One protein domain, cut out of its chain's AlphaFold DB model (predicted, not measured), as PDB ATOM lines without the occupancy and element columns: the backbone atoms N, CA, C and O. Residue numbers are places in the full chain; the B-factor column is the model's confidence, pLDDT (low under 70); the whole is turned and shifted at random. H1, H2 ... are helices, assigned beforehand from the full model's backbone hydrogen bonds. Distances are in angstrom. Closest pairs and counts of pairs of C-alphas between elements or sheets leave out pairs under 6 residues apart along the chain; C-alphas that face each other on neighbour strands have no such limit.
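Overview. This is residues 47 to 165 of the 166 residues of a protein of Streptomyces sp. SID6139 (UniProt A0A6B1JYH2). The long helix H5 runs along most of an elongated, all-helix body; H1, H2 and H6 bundle side by side near its last residues, and H3, with short H4 on it, packs on its first. H6 folds back from H5 as a V, and residues 158 to 165 stick out. The 119 printed residues include six named helices, H1 to H6; the whole is only just compact, close to loose, radius of gyration of the C-alphas 16.1 A, spanning 50 by 31 by 21 A.

Arrangement. H5, residues 117 to 140, touches H2, residues 67 to 81, at a steep tilt of 50 degrees, closest C-alphas Ala 135 and Leu 68, 4.7 A. With residues 117 to 123 alone, H5 touches H3, residues 85 to 98, closest C-alphas Gly 119 and Ala 91, 3.7 A. H4, residues 103 to 109, touches residues 92 to 97 of H3. H5 forms a hairpin with H6, residues 142 to 163; H1, residues 47 to 62, with H2. H1 touches H6, closest C-alphas Gly 50 and Val 150, 4.1 A. Every O i to N i+4 pair is within hydrogen-bond range in H1, H3, H4 and H5; 9 of 11 in H2, 15 of 18 in H6.

Along the chain. H5 measures 34.6 A; H6, 32.2 A. H1 begins at C-alpha 47 (-24.482, 10.387, -12.987); H6 ends at C-alpha 163 (-13.758, -1.253, -22.600).

Size, cuts and confidence. The printed part has no cut or long link; no printed residue is under pLDDT 70.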
ATOM      1  N   LEU A  47     -24.163   9.300 -13.910       97.81
ATOM      2  CA  LEU A  47     -24.482  10.387 -12.987       97.81
ATOM      3  C   LEU A  47     -25.992  10.633 -12.904       97.81
ATOM      4  O   LEU A  47     -26.529  10.735 -11.804       97.81
ATOM      5  N   VAL A  48     -26.688  10.678 -14.045       97.81
ATOM      6  CA  VAL A  48     -28.150  10.842 -14.083       97.81
ATOM      7  C   VAL A  48     -28.853   9.650 -13.436       97.81
ATOM      8  O   VAL A  48     -29.742   9.844 -12.611       97.81
ATOM      9  N   ALA A  49     -28.434   8.420 -13.744       97.75
ATOM     10  CA  ALA A  49     -28.992   7.219 -13.122       97.75
ATOM     11  C   ALA A  49     -28.795   7.222 -11.596       97.75
ATOM     12  O   ALA A  49     -29.729   6.931 -10.849       97.75
ATOM     13  N   GLY A  50     -27.602   7.603 -11.128       98.19
ATOM     14  CA  GLY A  50     -27.294   7.751  -9.708       98.19
ATOM     15  C   GLY A  50     -28.145   8.829  -9.040       98.19
ATOM     16  O   GLY A  50     -28.750   8.570  -8.006       98.19
ATOM     17  N   ALA A  51     -28.273  10.004  -9.657       98.50
ATOM     18  CA  ALA A  51     -29.102  11.091  -9.139       98.50
ATOM     19  C   ALA A  51     -30.583  10.690  -9.019       98.50
ATOM     20  O   ALA A  51     -31.210  10.972  -8.001       98.50
ATOM     21  N   LEU A  52     -31.127   9.980 -10.013       98.50
ATOM     22  CA  LEU A  52     -32.494   9.451  -9.960       98.50
ATOM     23  C   LEU A  52     -32.660   8.381  -8.871       98.50
ATOM     24  O   LEU A  52     -33.691   8.344  -8.204       98.50
ATOM     25  N   SER A  53     -31.635   7.551  -8.657       98.56
ATOM     26  CA  SER A  53     -31.613   6.551  -7.579       98.56
ATOM     27  C   SER A  53     -31.673   7.231  -6.212       98.56
ATOM     28  O   SER A  53     -32.515   6.893  -5.386       98.56
ATOM     29  N   VAL A  54     -30.846   8.263  -6.008       98.62
ATOM     30  CA  VAL A  54     -30.850   9.077  -4.785       98.62
ATOM     31  C   VAL A  54     -32.184   9.786  -4.590       98.62
ATOM     32  O   VAL A  54     -32.717   9.758  -3.486       98.62
ATOM     33  N   ALA A  55     -32.744  10.389  -5.640       98.62
ATOM     34  CA  ALA A  55     -34.029  11.076  -5.556       98.62
ATOM     35  C   ALA A  55     -35.147  10.131  -5.089       98.62
ATOM     36  O   ALA A  55     -35.902  10.483  -4.183       98.62
ATOM     37  N   LEU A  56     -35.216   8.918  -5.650       98.69
ATOM     38  CA  LEU A  56     -36.195   7.918  -5.226       98.69
ATOM     39  C   LEU A  56     -35.938   7.437  -3.792       98.69
ATOM     40  O   LEU A  56     -36.877   7.360  -3.005       98.69
ATOM     41  N   ALA A  57     -34.688   7.140  -3.434       98.50
ATOM     42  CA  ALA A  57     -34.344   6.701  -2.084       98.50
ATOM     43  C   ALA A  57     -34.698   7.753  -1.026       98.50
ATOM     44  O   ALA A  57     -35.329   7.423  -0.026       98.50
ATOM     45  N   LEU A  58     -34.352   9.021  -1.259       98.19
ATOM     46  CA  LEU A  58     -34.702  10.114  -0.355       98.19
ATOM     47  C   LEU A  58     -36.215  10.306  -0.270       98.19
ATOM     48  O   LEU A  58     -36.726  10.485   0.828       98.19
ATOM     49  N   LEU A  59     -36.940  10.217  -1.391       98.50
ATOM     50  CA  LEU A  59     -38.402  10.264  -1.375       98.50
ATOM     51  C   LEU A  59     -38.986   9.142  -0.505       98.50
ATOM     52  O   LEU A  59     -39.845   9.410   0.325       98.50
ATOM     53  N   LEU A  60     -38.500   7.907  -0.648       98.31
ATOM     54  CA  LEU A  60     -38.947   6.773   0.165       98.31
ATOM     55  C   LEU A  60     -38.666   6.997   1.658       98.31
ATOM     56  O   LEU A  60     -39.565   6.810   2.475       98.31
ATOM     57  N   LEU A  61     -37.458   7.444   2.012       97.31
ATOM     58  CA  LEU A  61     -37.092   7.752   3.399       97.31
ATOM     59  C   LEU A  61     -37.951   8.889   3.979       97.31
ATOM     60  O   LEU A  61     -38.420   8.788   5.110       97.31
ATOM     61  N   LEU A  62     -38.215   9.944   3.200       97.62
ATOM     62  CA  LEU A  62     -39.090  11.056   3.598       97.62
ATOM     63  C   LEU A  62     -40.543  10.615   3.808       97.62
ATOM     64  O   LEU A  62     -41.234  11.170   4.657       97.62
ATOM     65  N   LEU A  63     -41.001   9.607   3.062       98.19
ATOM     66  CA  LEU A  63     -42.313   8.980   3.238       98.19
ATOM     67  C   LEU A  63     -42.351   7.972   4.405       98.19
ATOM     68  O   LEU A  63     -43.372   7.320   4.611       98.19
ATOM     69  N   GLY A  64     -41.265   7.842   5.172       97.06
ATOM     70  CA  GLY A  64     -41.180   6.969   6.346       97.06
ATOM     71  C   GLY A  64     -40.802   5.519   6.038       97.06
ATOM     72  O   GLY A  64     -40.931   4.660   6.909       97.06
ATOM     73  N   ALA A  65     -40.340   5.215   4.820       97.31
ATOM     74  CA  ALA A  65     -39.796   3.897   4.517       97.31
ATOM     75  C   ALA A  65     -38.449   3.667   5.222       97.31
ATOM     76  O   ALA A  65     -37.684   4.599   5.462       97.31
ATOM     77  N   GLY A  66     -38.129   2.401   5.500       97.56
ATOM     78  CA  GLY A  66     -36.832   2.022   6.057       97.56
ATOM     79  C   GLY A  66     -35.694   1.991   5.017       97.56
ATOM     80  O   GLY A  66     -35.959   1.909   3.809       97.56
ATOM     81  N   PRO A  67     -34.424   1.953   5.469       98.06
ATOM     82  CA  PRO A  67     -33.235   1.915   4.607       98.06
ATOM     83  C   PRO A  67     -33.236   0.785   3.575       98.06
ATOM     84  O   PRO A  67     -32.762   0.962   2.453       98.06
ATOM     85  N   LEU A  68     -33.815  -0.370   3.922       98.56
ATOM     86  CA  LEU A  68     -33.911  -1.515   3.018       98.56
ATOM     87  C   LEU A  68     -34.742  -1.199   1.766       98.56
ATOM     88  O   LEU A  68     -34.315  -1.504   0.654       98.56
ATOM     89  N   LEU A  69     -35.908  -0.564   1.921       98.56
ATOM     90  CA  LEU A  69     -36.758  -0.229   0.775       98.56
ATOM     91  C   LEU A  69     -36.127   0.879  -0.076       98.56
ATOM     92  O   LEU A  69     -36.182   0.817  -1.303       98.56
ATOM     93  N   ALA A  70     -35.467   1.849   0.563       98.50
ATOM     94  CA  ALA A  70     -34.687   2.869  -0.133       98.50
ATOM     95  C   ALA A  70     -33.554   2.246  -0.973       98.50
ATOM     96  O   ALA A  70     -33.367   2.617  -2.131       98.50
ATOM     97  N   ALA A  71     -32.853   1.242  -0.436       98.62
ATOM     98  CA  ALA A  71     -31.815   0.500  -1.148       98.62
ATOM     99  C   ALA A  71     -32.360  -0.286  -2.349       98.62
ATOM    100  O   ALA A  71     -31.783  -0.214  -3.434       98.62
ATOM    101  N   VAL A  72     -33.492  -0.982  -2.188       98.69
ATOM    102  CA  VAL A  72     -34.181  -1.658  -3.303       98.69
ATOM    103  C   VAL A  72     -34.555  -0.654  -4.392       98.69
ATOM    104  O   VAL A  72     -34.283  -0.903  -5.566       98.69
ATOM    105  N   GLY A  73     -35.104   0.507  -4.018       98.38
ATOM    106  CA  GLY A  73     -35.399   1.597  -4.951       98.38
ATOM    107  C   GLY A  73     -34.158   2.065  -5.716       98.38
ATOM    108  O   GLY A  73     -34.188   2.154  -6.945       98.38
ATOM    109  N   SER A  74     -33.045   2.284  -5.014       98.44
ATOM    110  CA  SER A  74     -31.773   2.694  -5.623       98.44
ATOM    111  C   SER A  74     -31.205   1.676  -6.614       98.44
ATOM    112  O   SER A  74     -30.618   2.078  -7.615       98.44
ATOM    113  N   VAL A  75     -31.383   0.373  -6.379       98.50
ATOM    114  CA  VAL A  75     -30.959  -0.680  -7.323       98.50
ATOM    115  C   VAL A  75     -31.937  -0.809  -8.498       98.50
ATOM    116  O   VAL A  75     -31.522  -1.019  -9.640       98.50
ATOM    117  N   ALA A  76     -33.237  -0.631  -8.251       98.25
ATOM    118  CA  ALA A  76     -34.275  -0.751  -9.271       98.25
ATOM    119  C   ALA A  76     -34.206   0.358 -10.332       98.25
ATOM    120  O   ALA A  76     -34.438   0.090 -11.511       98.25
ATOM    121  N   VAL A  77     -33.855   1.593  -9.950       98.31
ATOM    122  CA  VAL A  77     -33.779   2.732 -10.883       98.31
ATOM    123  C   VAL A  77     -32.862   2.463 -12.083       98.31
ATOM    124  O   VAL A  77     -33.356   2.544 -13.207       98.31
ATOM    125  N   PRO A  78     -31.564   2.129 -11.930       96.69
ATOM    126  CA  PRO A  78     -30.705   1.851 -13.075       96.69
ATOM    127  C   PRO A  78     -31.141   0.593 -13.836       96.69
ATOM    128  O   PRO A  78     -30.982   0.563 -15.056       96.69
ATOM    129  N   ALA A  79     -31.719  -0.415 -13.172       97.06
ATOM    130  CA  ALA A  79     -32.253  -1.595 -13.849       97.06
ATOM    131  C   ALA A  79     -33.388  -1.211 -14.813       97.06
ATOM    132  O   ALA A  79     -33.307  -1.495 -16.005       97.06
ATOM    133  N   VAL A  80     -34.395  -0.468 -14.346       97.31
ATOM    134  CA  VAL A  80     -35.526  -0.021 -15.179       97.31
ATOM    135  C   VAL A  80     -35.081   0.995 -16.227       97.31
ATOM    136  O   VAL A  80     -35.416   0.863 -17.406       97.31
ATOM    137  N   LEU A  81     -34.283   1.988 -15.824       97.00
ATOM    138  CA  LEU A  81     -33.813   3.053 -16.709       97.00
ATOM    139  C   LEU A  81     -33.008   2.497 -17.884       97.00
ATOM    140  O   LEU A  81     -33.042   3.086 -18.955       97.00
ATOM    141  N   THR A  82     -32.312   1.374 -17.710       95.00
ATOM    142  CA  THR A  82     -31.533   0.725 -18.777       95.00
ATOM    143  C   THR A  82     -32.242  -0.468 -19.417       95.00
ATOM    144  O   THR A  82     -31.635  -1.166 -20.220       95.00
ATOM    145  N   ARG A  83     -33.522  -0.716 -19.089       94.50
ATOM    146  CA  ARG A  83     -34.284  -1.912 -19.510       94.50
ATOM    147  C   ARG A  83     -33.595  -3.237 -19.160       94.50
ATOM    148  O   ARG A  83     -33.730  -4.216 -19.880       94.50
ATOM    149  N   GLY A  84     -32.823  -3.253 -18.081       94.50
ATOM    150  CA  GLY A  84     -32.066  -4.418 -17.653       94.50
ATOM    151  C   GLY A  84     -30.802  -4.687 -18.467       94.50
ATOM    152  O   GLY A  84     -30.130  -5.648 -18.139       94.50
ATOM    153  N   LEU A  85     -30.414  -3.844 -19.435       93.25
ATOM    154  CA  LEU A  85     -29.282  -4.095 -20.346       93.25
ATOM    155  C   LEU A  85     -27.988  -4.526 -19.630       93.25
ATOM    156  O   LEU A  85     -27.276  -5.411 -20.089       93.25
ATOM    157  N   HIS A  86     -27.668  -3.899 -18.496       92.62
ATOM    158  CA  HIS A  86     -26.474  -4.256 -17.723       92.62
ATOM    159  C   HIS A  86     -26.620  -5.568 -16.945       92.62
ATOM    160  O   HIS A  86     -25.625  -6.254 -16.731       92.62
ATOM    161  N   LEU A  87     -27.832  -5.884 -16.485       95.88
ATOM    162  CA  LEU A  87     -28.120  -7.130 -15.777       95.88
ATOM    163  C   LEU A  87     -28.156  -8.300 -16.764       95.88
ATOM    164  O   LEU A  87     -27.575  -9.338 -16.485       95.88
ATOM    165  N   ASP A  88     -28.748  -8.090 -17.935       95.69
ATOM    166  CA  ASP A  88     -28.769  -9.026 -19.059       95.69
ATOM    167  C   ASP A  88     -27.341  -9.407 -19.469       95.69
ATOM    168  O   ASP A  88     -26.933 -10.552 -19.316       95.69
ATOM    169  N   GLY A  89     -26.500  -8.412 -19.783       94.50
ATOM    170  CA  GLY A  89     -25.102  -8.669 -20.129       94.50
ATOM    171  C   GLY A  89     -24.284  -9.329 -19.009       94.50
ATOM    172  O   GLY A  89     -23.345 -10.075 -19.296       94.50
ATOM    173  N   LEU A  90     -24.616  -9.088 -17.734       96.06
ATOM    174  CA  LEU A  90     -23.993  -9.783 -16.602       96.06
ATOM    175  C   LEU A  90     -24.419 -11.258 -16.551       96.06
ATOM    176  O   LEU A  90     -23.565 -12.119 -16.338       96.06
ATOM    177  N   ALA A  91     -25.707 -11.539 -16.756       97.94
ATOM    178  CA  ALA A  91     -26.240 -12.894 -16.798       97.94
ATOM    179  C   ALA A  91     -25.667 -13.679 -17.983       97.94
ATOM    180  O   ALA A  91     -25.093 -14.745 -17.768       97.94
ATOM    181  N   ASP A  92     -25.691 -13.096 -19.184       97.06
ATOM    182  CA  ASP A  92     -25.121 -13.687 -20.396       97.06
ATOM    183  C   ASP A  92     -23.649 -14.026 -20.193       97.06
ATOM    184  O   ASP A  92     -23.207 -15.138 -20.476       97.06
ATOM    185  N   THR A  93     -22.871 -13.082 -19.654       96.12
ATOM    186  CA  THR A  93     -21.443 -13.300 -19.393       96.12
ATOM    187  C   THR A  93     -21.232 -14.434 -18.393       96.12
ATOM    188  O   THR A  93     -20.346 -15.265 -18.595       96.12
ATOM    189  N   ALA A  94     -22.042 -14.506 -17.336       97.81
ATOM    190  CA  ALA A  94     -21.955 -15.580 -16.358       97.81
ATOM    191  C   ALA A  94     -22.316 -16.947 -16.957       97.81
ATOM    192  O   ALA A  94     -21.611 -17.918 -16.695       97.81
ATOM    193  N   ASP A  95     -23.353 -17.031 -17.790       97.81
ATOM    194  CA  ASP A  95     -23.745 -18.278 -18.455       97.81
ATOM    195  C   ASP A  95     -22.742 -18.706 -19.527       97.81
ATOM    196  O   ASP A  95     -22.368 -19.880 -19.598       97.81
ATOM    197  N   GLY A  96     -22.233 -17.760 -20.317       97.19
ATOM    198  CA  GLY A  96     -21.183 -18.002 -21.300       97.19
ATOM    199  C   GLY A  96     -19.920 -18.563 -20.649       97.19
ATOM    200  O   GLY A  96     -19.451 -19.634 -21.037       97.19
ATOM    201  N   LEU A  97     -19.400 -17.885 -19.620       96.69
ATOM    202  CA  LEU A  97     -18.191 -18.309 -18.903       96.69
ATOM    203  C   LEU A  97     -18.416 -19.575 -18.063       96.69
ATOM    204  O   LEU A  97     -17.556 -20.453 -18.029       96.69
ATOM    205  N   GLY A  98     -19.573 -19.690 -17.411       95.94
ATOM    206  CA  GLY A  98     -19.940 -20.834 -16.574       95.94
ATOM    207  C   GLY A  98     -20.214 -22.114 -17.366       95.94
ATOM    208  O   GLY A  98     -20.123 -23.206 -16.811       95.94
ATOM    209  N   SER A  99     -20.491 -22.010 -18.671       94.62
ATOM    210  CA  SER A  99     -20.747 -23.173 -19.530       94.62
ATOM    211  C   SER A  99     -19.554 -24.131 -19.670       94.62
ATOM    212  O   SER A  99     -19.752 -25.289 -20.033       94.62
ATOM    213  N   GLY A 100     -18.321 -23.665 -19.418       94.00
ATOM    214  CA  GLY A 100     -17.095 -24.459 -19.581       94.00
ATOM    215  C   GLY A 100     -16.779 -24.846 -21.032       94.00
ATOM    216  O   GLY A 100     -15.949 -25.723 -21.272       94.00
ATOM    217  N   LYS A 101     -17.454 -24.224 -22.003       95.12
ATOM    218  CA  LYS A 101     -17.330 -24.527 -23.430       95.12
ATOM    219  C   LYS A 101     -16.204 -23.734 -24.107       95.12
ATOM    220  O   LYS A 101     -15.792 -22.694 -23.587       95.12
ATOM    221  N   PRO A 102     -15.732 -24.169 -25.294       97.25
ATOM    222  CA  PRO A 102     -14.856 -23.360 -26.139       97.25
ATOM    223  C   PRO A 102     -15.468 -21.992 -26.471       97.25
ATOM    224  O   PRO A 102     -16.689 -21.818 -26.443       97.25
ATOM    225  N   ALA A 103     -14.620 -21.023 -26.822       95.62
ATOM    226  CA  ALA A 103     -15.012 -19.623 -26.982       95.62
ATOM    227  C   ALA A 103     -16.171 -19.411 -27.974       95.62
ATOM    228  O   ALA A 103     -17.095 -18.657 -27.660       95.62
ATOM    229  N   GLU A 104     -16.174 -20.074 -29.140       96.75
ATOM    230  CA  GLU A 104     -17.272 -19.915 -30.105       96.75
ATOM    231  C   GLU A 104     -18.614 -20.391 -29.541       96.75
ATOM    232  O   GLU A 104     -19.651 -19.760 -29.761       96.75
ATOM    233  N   GLU A 105     -18.606 -21.486 -28.784       96.00
ATOM    234  CA  GLU A 105     -19.819 -22.025 -28.187       96.00
ATOM    235  C   GLU A 105     -20.277 -21.214 -26.972       96.00
ATOM    236  O   GLU A 105     -21.477 -20.986 -26.831       96.00
ATOM    237  N   ALA A 106     -19.363 -20.730 -26.128       96.50
ATOM    238  CA  ALA A 106     -19.697 -19.822 -25.031       96.50
ATOM    239  C   ALA A 106     -20.359 -18.538 -25.562       96.50
ATOM    240  O   ALA A 106     -21.406 -18.123 -25.069       96.50
ATOM    241  N   LEU A 107     -19.833 -17.970 -26.654       95.75
ATOM    242  CA  LEU A 107     -20.463 -16.846 -27.355       95.75
ATOM    243  C   LEU A 107     -21.829 -17.209 -27.946       95.75
ATOM    244  O   LEU A 107     -22.693 -16.343 -28.065       95.75
ATOM    245  N   SER A 108     -22.033 -18.466 -28.348       95.94
ATOM    246  CA  SER A 108     -23.346 -18.931 -28.796       95.94
ATOM    247  C   SER A 108     -24.355 -19.009 -27.649       95.94
ATOM    248  O   SER A 108     -25.529 -18.767 -27.901       95.94
ATOM    249  N   VAL A 109     -23.910 -19.301 -26.416       95.69
ATOM    250  CA  VAL A 109     -24.744 -19.286 -25.201       95.69
ATOM    251  C   VAL A 109     -25.169 -17.856 -24.875       95.69
ATOM    252  O   VAL A 109     -26.360 -17.607 -24.768       95.69
ATOM    253  N   MET A 110     -24.229 -16.906 -24.861       95.25
ATOM    254  CA  MET A 110     -24.492 -15.478 -24.593       95.25
ATOM    255  C   MET A 110     -25.457 -14.801 -25.579       95.25
ATOM    256  O   MET A 110     -25.900 -13.686 -25.346       95.25
ATOM    257  N   LYS A 111     -25.704 -15.404 -26.747       94.19
ATOM    258  CA  LYS A 111     -26.590 -14.848 -27.785       94.19
ATOM    259  C   LYS A 111     -28.004 -15.407 -27.724       94.19
ATOM    260  O   LYS A 111     -28.844 -15.008 -28.534       94.19
ATOM    261  N   ARG A 112     -28.248 -16.393 -26.863       93.12
ATOM    262  CA  ARG A 112     -29.584 -16.949 -26.694       93.12
ATOM    263  C   ARG A 112     -30.400 -16.024 -25.804       93.12
ATOM    264  O   ARG A 112     -29.856 -15.232 -25.055       93.12
ATOM    265  N   SER A 113     -31.717 -16.108 -25.926       90.81
ATOM    266  CA  SER A 113     -32.636 -15.295 -25.127       90.81
ATOM    267  C   SER A 113     -32.981 -15.920 -23.772       90.81
ATOM    268  O   SER A 113     -33.717 -15.313 -23.000       90.81
ATOM    269  N   ASP A 114     -32.577 -17.168 -23.525       92.06
ATOM    270  CA  ASP A 114     -32.803 -17.866 -22.263       92.06
ATOM    271  C   ASP A 114     -31.713 -17.536 -21.242       92.06
ATOM    272  O   ASP A 114     -30.538 -17.441 -21.578       92.06
ATOM    273  N   ILE A 115     -32.117 -17.411 -19.976       95.88
ATOM    274  CA  ILE A 115     -31.186 -17.281 -18.856       95.88
ATOM    275  C   ILE A 115     -30.816 -18.667 -18.327       95.88
ATOM    276  O   ILE A 115     -31.684 -19.513 -18.085       95.88
ATOM    277  N   GLY A 116     -29.525 -18.904 -18.131       95.50
ATOM    278  CA  GLY A 116     -29.000 -20.129 -17.553       95.50
ATOM    279  C   GLY A 116     -28.828 -20.058 -16.027       95.50
ATOM    280  O   GLY A 116     -29.041 -19.022 -15.386       95.50
ATOM    281  N   PRO A 117     -28.446 -21.183 -15.395       96.44
ATOM    282  CA  PRO A 117     -28.288 -21.255 -13.942       96.44
ATOM    283  C   PRO A 117     -27.206 -20.319 -13.389       96.44
ATOM    284  O   PRO A 117     -27.360 -19.800 -12.280       96.44
ATOM    285  N   PHE A 118     -26.119 -20.092 -14.135       97.75
ATOM    286  CA  PHE A 118     -25.038 -19.211 -13.692       97.75
ATOM    287  C   PHE A 118     -25.450 -17.743 -13.780       97.75
ATOM    288  O   PHE A 118     -25.125 -16.974 -12.873       97.75
ATOM    289  N   GLY A 119     -26.216 -17.371 -14.807       98.06
ATOM    290  CA  GLY A 119     -26.830 -16.059 -14.943       98.06
ATOM    291  C   GLY A 119     -27.759 -15.762 -13.774       98.06
ATOM    292  O   GLY A 119     -27.578 -14.758 -13.084       98.06
ATOM    293  N   VAL A 120     -28.681 -16.680 -13.460       98.25
ATOM    294  CA  VAL A 120     -29.586 -16.548 -12.303       98.25
ATOM    295  C   VAL A 120     -28.807 -16.393 -10.996       98.25
ATOM    296  O   VAL A 120     -29.055 -15.449 -10.243       98.25
ATOM    297  N   LEU A 121     -27.852 -17.289 -10.720       98.38
ATOM    298  CA  LEU A 121     -27.061 -17.245  -9.486       98.38
ATOM    299  C   LEU A 121     -26.293 -15.923  -9.359       98.38
ATOM    300  O   LEU A 121     -26.301 -15.299  -8.297       98.38
ATOM    301  N   THR A 122     -25.671 -15.475 -10.449       98.50
ATOM    302  CA  THR A 122     -24.906 -14.226 -10.482       98.50
ATOM    303  C   THR A 122     -25.800 -13.021 -10.222       98.50
ATOM    304  O   THR A 122     -25.448 -12.176  -9.400       98.50
ATOM    305  N   LEU A 123     -26.974 -12.949 -10.858       98.31
ATOM    306  CA  LEU A 123     -27.923 -11.857 -10.637       98.31
ATOM    307  C   LEU A 123     -28.436 -11.817  -9.200       98.31
ATOM    308  O   LEU A 123     -28.455 -10.746  -8.596       98.31
ATOM    309  N   VAL A 124     -28.813 -12.966  -8.637       98.62
ATOM    310  CA  VAL A 124     -29.283 -13.048  -7.248       98.62
ATOM    311  C   VAL A 124     -28.203 -12.550  -6.294       98.62
ATOM    312  O   VAL A 124     -28.464 -11.658  -5.489       98.62
ATOM    313  N   LEU A 125     -26.976 -13.066  -6.404       98.62
ATOM    314  CA  LEU A 125     -25.881 -12.667  -5.518       98.62
ATOM    315  C   LEU A 125     -25.502 -11.189  -5.694       98.62
ATOM    316  O   LEU A 125     -25.307 -10.490  -4.701       98.62
ATOM    317  N   ALA A 126     -25.444 -10.692  -6.933       98.31
ATOM    318  CA  ALA A 126     -25.098  -9.303  -7.217       98.31
ATOM    319  C   ALA A 126     -26.152  -8.322  -6.680       98.31
ATOM    320  O   ALA A 126     -25.799  -7.355  -6.006       98.31
ATOM    321  N   LEU A 127     -27.439  -8.577  -6.935       98.50
ATOM    322  CA  LEU A 127     -28.527  -7.711  -6.476       98.50
ATOM    323  C   LEU A 127     -28.661  -7.743  -4.949       98.50
ATOM    324  O   LEU A 127     -28.822  -6.690  -4.335       98.50
ATOM    325  N   LEU A 128     -28.525  -8.918  -4.321       98.69
ATOM    326  CA  LEU A 128     -28.519  -9.032  -2.861       98.69
ATOM    327  C   LEU A 128     -27.355  -8.256  -2.241       98.69
ATOM    328  O   LEU A 128     -27.569  -7.503  -1.293       98.69
ATOM    329  N   ALA A 129     -26.144  -8.383  -2.790       98.62
ATOM    330  CA  ALA A 129     -24.983  -7.644  -2.305       98.62
ATOM    331  C   ALA A 129     -25.170  -6.124  -2.451       98.62
ATOM    332  O   ALA A 129     -24.911  -5.377  -1.508       98.62
ATOM    333  N   GLN A 130     -25.669  -5.662  -3.602       98.38
ATOM    334  CA  GLN A 130     -25.946  -4.244  -3.842       98.38
ATOM    335  C   GLN A 130     -26.981  -3.690  -2.859       98.38
ATOM    336  O   GLN A 130     -26.740  -2.652  -2.241       98.38
ATOM    337  N   VAL A 131     -28.105  -4.391  -2.675       98.75
ATOM    338  CA  VAL A 131     -29.152  -3.984  -1.730       98.75
ATOM    339  C   VAL A 131     -28.626  -4.000  -0.297       98.75
ATOM    340  O   VAL A 131     -28.843  -3.034   0.425       98.75
ATOM    341  N   ALA A 132     -27.897  -5.041   0.115       98.62
ATOM    342  CA  ALA A 132     -27.366  -5.153   1.472       98.62
ATOM    343  C   ALA A 132     -26.377  -4.026   1.810       98.62
ATOM    344  O   ALA A 132     -26.446  -3.454   2.898       98.62
ATOM    345  N   VAL A 133     -25.472  -3.686   0.884       98.44
ATOM    346  CA  VAL A 133     -24.497  -2.600   1.075       98.44
ATOM    347  C   VAL A 133     -25.183  -1.235   1.072       98.44
ATOM    348  O   VAL A 133     -24.866  -0.387   1.909       98.44
ATOM    349  N   LEU A 134     -26.140  -1.002   0.170       98.62
ATOM    350  CA  LEU A 134     -26.884   0.258   0.137       98.62
ATOM    351  C   LEU A 134     -27.779   0.428   1.366       98.62
ATOM    352  O   LEU A 134     -27.833   1.527   1.907       98.62
ATOM    353  N   ALA A 135     -28.430  -0.638   1.840       98.69
ATOM    354  CA  ALA A 135     -29.269  -0.594   3.034       98.69
ATOM    355  C   ALA A 135     -28.444  -0.195   4.262       98.69
ATOM    356  O   ALA A 135     -28.809   0.761   4.938       98.69
ATOM    357  N   GLN A 136     -27.289  -0.838   4.479       98.44
ATOM    358  CA  GLN A 136     -26.343  -0.449   5.536       98.44
ATOM    359  C   GLN A 136     -25.852   0.995   5.363       98.44
ATOM    360  O   GLN A 136     -25.780   1.752   6.323       98.44
ATOM    361  N   SER A 137     -25.559   1.415   4.129       98.38
ATOM    362  CA  SER A 137     -25.091   2.782   3.861       98.38
ATOM    363  C   SER A 137     -26.147   3.845   4.176       98.38
ATOM    364  O   SER A 137     -25.787   4.912   4.669       98.38
ATOM    365  N   TYR A 138     -27.425   3.587   3.874       98.38
ATOM    366  CA  TYR A 138     -28.537   4.489   4.196       98.38
ATOM    367  C   TYR A 138     -28.883   4.490   5.687       98.38
ATOM    368  O   TYR A 138     -29.259   5.545   6.193       98.38
ATOM    369  N   ASP A 139     -28.741   3.347   6.362       97.81
ATOM    370  CA  ASP A 139     -28.913   3.220   7.814       97.81
ATOM    371  C   ASP A 139     -27.845   4.028   8.569       97.81
ATOM    372  O   ASP A 139     -28.165   4.798   9.470       97.81
ATOM    373  N   ASP A 140     -26.591   3.965   8.105       97.38
ATOM    374  CA  ASP A 140     -25.491   4.779   8.629       97.38
ATOM    375  C   ASP A 140     -25.715   6.287   8.397       97.38
ATOM    376  O   ASP A 140     -25.458   7.115   9.275       97.38
ATOM    377  N   SER A 141     -26.092   6.684   7.175       97.19
ATOM    378  CA  SER A 141     -26.375   8.077   6.811       97.19
ATOM    379  C   SER A 141     -26.974   8.185   5.411       97.19
ATOM    380  O   SER A 141     -26.424   7.656   4.440       97.19
ATOM    381  N   TRP A 142     -28.002   9.023   5.247       94.94
ATOM    382  CA  TRP A 142     -28.560   9.336   3.926       94.94
ATOM    383  C   TRP A 142     -27.491   9.815   2.926       94.94
ATOM    384  O   TRP A 142     -27.550   9.469   1.746       94.94
ATOM    385  N   ALA A 143     -26.485  10.565   3.394       97.38
ATOM    386  CA  ALA A 143     -25.415  11.097   2.555       97.38
ATOM    387  C   ALA A 143     -24.447   9.997   2.092       97.38
ATOM    388  O   ALA A 143     -24.005  10.011   0.942       97.38
ATOM    389  N   ARG A 144     -24.152   9.011   2.953       97.62
ATOM    390  CA  ARG A 144     -23.310   7.856   2.597       97.62
ATOM    391  C   ARG A 144     -24.014   6.960   1.589       97.62
ATOM    392  O   ARG A 144     -23.412   6.621   0.572       97.62
ATOM    393  N   GLY A 145     -25.290   6.646   1.815       97.94
ATOM    394  CA  GLY A 145     -26.096   5.910   0.841       97.94
ATOM    395  C   GLY A 145     -26.206   6.642  -0.501       97.94
ATOM    396  O   GLY A 145     -26.037   6.029  -1.555       97.94
ATOM    397  N   ALA A 146     -26.381   7.968  -0.485       97.81
ATOM    398  CA  ALA A 146     -26.402   8.770  -1.704       97.81
ATOM    399  C   ALA A 146     -25.062   8.747  -2.459       97.81
ATOM    400  O   ALA A 146     -25.036   8.519  -3.672       97.81
ATOM    401  N   ALA A 147     -23.945   8.924  -1.749       98.19
ATOM    402  CA  ALA A 147     -22.612   8.834  -2.332       98.19
ATOM    403  C   ALA A 147     -22.350   7.441  -2.929       98.19
ATOM    404  O   ALA A 147     -21.859   7.347  -4.054       98.19
ATOM    405  N   ALA A 148     -22.731   6.364  -2.235       97.88
ATOM    406  CA  ALA A 148     -22.601   4.989  -2.721       97.88
ATOM    407  C   ALA A 148     -23.428   4.735  -3.999       97.88
ATOM    408  O   ALA A 148     -22.935   4.141  -4.963       97.88
ATOM    409  N   ALA A 149     -24.665   5.238  -4.059       98.00
ATOM    410  CA  ALA A 149     -25.519   5.106  -5.238       98.00
ATOM    411  C   ALA A 149     -24.948   5.859  -6.456       98.00
ATOM    412  O   ALA A 149     -24.873   5.307  -7.552       98.00
ATOM    413  N   VAL A 150     -24.480   7.098  -6.271       98.19
ATOM    414  CA  VAL A 150     -23.906   7.895  -7.370       98.19
ATOM    415  C   VAL A 150     -22.572   7.318  -7.842       98.19
ATOM    416  O   VAL A 150     -22.373   7.127  -9.041       98.19
ATOM    417  N   THR A 151     -21.664   7.006  -6.917       97.19
ATOM    418  CA  THR A 151     -20.336   6.469  -7.255       97.19
ATOM    419  C   THR A 151     -20.434   5.125  -7.965       97.19
ATOM    420  O   THR A 151     -19.762   4.938  -8.981       97.19
ATOM    421  N   SER A 152     -21.302   4.216  -7.510       96.00
ATOM    422  CA  SER A 152     -21.518   2.933  -8.188       96.00
ATOM    423  C   SER A 152     -22.098   3.131  -9.594       96.00
ATOM    424  O   SER A 152     -21.569   2.572 -10.559       96.00
ATOM    425  N   ALA A 153     -23.107   3.998  -9.752       96.81
ATOM    426  CA  ALA A 153     -23.731   4.258 -11.044       96.81
ATOM    427  C   ALA A 153     -22.762   4.885 -12.059       96.81
ATOM    428  O   ALA A 153     -22.751   4.461 -13.219       96.81
ATOM    429  N   VAL A 154     -21.931   5.845 -11.638       96.50
ATOM    430  CA  VAL A 154     -20.895   6.477 -12.477       96.50
ATOM    431  C   VAL A 154     -19.791   5.483 -12.831       96.50
ATOM    432  O   VAL A 154     -19.443   5.351 -14.006       96.50
ATOM    433  N   THR A 155     -19.281   4.734 -11.849       94.62
ATOM    434  CA  THR A 155     -18.203   3.750 -12.052       94.62
ATOM    435  C   THR A 155     -18.612   2.675 -13.057       94.62
ATOM    436  O   THR A 155     -17.856   2.376 -13.982       94.62
ATOM    437  N   ALA A 156     -19.844   2.169 -12.953       92.19
ATOM    438  CA  ALA A 156     -20.383   1.191 -13.895       92.19
ATOM    439  C   ALA A 156     -20.365   1.683 -15.354       92.19
ATOM    440  O   ALA A 156     -20.222   0.881 -16.273       92.19
ATOM    441  N   ARG A 157     -20.494   2.997 -15.596       93.31
ATOM    442  CA  ARG A 157     -20.505   3.558 -16.958       93.31
ATOM    443  C   ARG A 157     -19.121   3.976 -17.438       93.31
ATOM    444  O   ARG A 157     -18.861   3.890 -18.633       93.31
ATOM    445  N   LEU A 158     -18.216   4.342 -16.532       91.81
ATOM    446  CA  LEU A 158     -16.799   4.527 -16.865       91.81
ATOM    447  C   LEU A 158     -16.151   3.224 -17.351       91.81
ATOM    448  O   LEU A 158     -15.289   3.261 -18.228       91.81
ATOM    449  N   ALA A 159     -16.601   2.070 -16.846       88.31
ATOM    450  CA  ALA A 159     -16.155   0.768 -17.336       88.31
ATOM    451  C   ALA A 159     -16.398   0.594 -18.849       88.31
ATOM    452  O   ALA A 159     -15.534   0.064 -19.544       88.31
ATOM    453  N   LEU A 160     -17.511   1.119 -19.384       86.75
ATOM    454  CA  LEU A 160     -17.793   1.100 -20.827       86.75
ATOM    455  C   LEU A 160     -16.778   1.933 -21.611       86.75
ATOM    456  O   LEU A 160     -16.273   1.491 -22.640       86.75
ATOM    457  N   THR A 161     -16.443   3.123 -21.108       87.94
ATOM    458  CA  THR A 161     -15.430   3.989 -21.720       87.94
ATOM    459  C   THR A 161     -14.070   3.294 -21.784       87.94
ATOM    460  O   THR A 161     -13.372   3.389 -22.791       87.94
ATOM    461  N   LEU A 162     -13.701   2.569 -20.724       87.38
ATOM    462  CA  LEU A 162     -12.452   1.811 -20.670       87.38
ATOM    463  C   LEU A 162     -12.468   0.590 -21.595       87.38
ATOM    464  O   LEU A 162     -11.438   0.295 -22.195       87.38
ATOM    465  N   ALA A 163     -13.605  -0.096 -21.722       85.44
ATOM    466  CA  ALA A 163     -13.758  -1.253 -22.600       85.44
ATOM    467  C   ALA A 163     -13.747  -0.866 -24.089       85.44
ATOM    468  O   ALA A 163     -13.186  -1.585 -24.906       85.44
ATOM    469  N   ALA A 164     -14.305   0.294 -24.444       83.75
ATOM    470  CA  ALA A 164     -14.421   0.767 -25.827       83.75
ATOM    471  C   ALA A 164     -13.204   1.577 -26.328       83.75
ATOM    472  O   ALA A 164     -13.306   2.301 -27.320       83.75
ATOM    473  N   ARG A 165     -12.067   1.526 -25.621       79.81
ATOM    474  CA  ARG A 165     -10.880   2.346 -25.934       79.81
ATOM    475  C   ARG A 165     -10.008   1.797 -27.071       79.81
ATOM    476  O   ARG A 165      -9.168   2.542 -27.570       79.81
TER     477      ARG A 165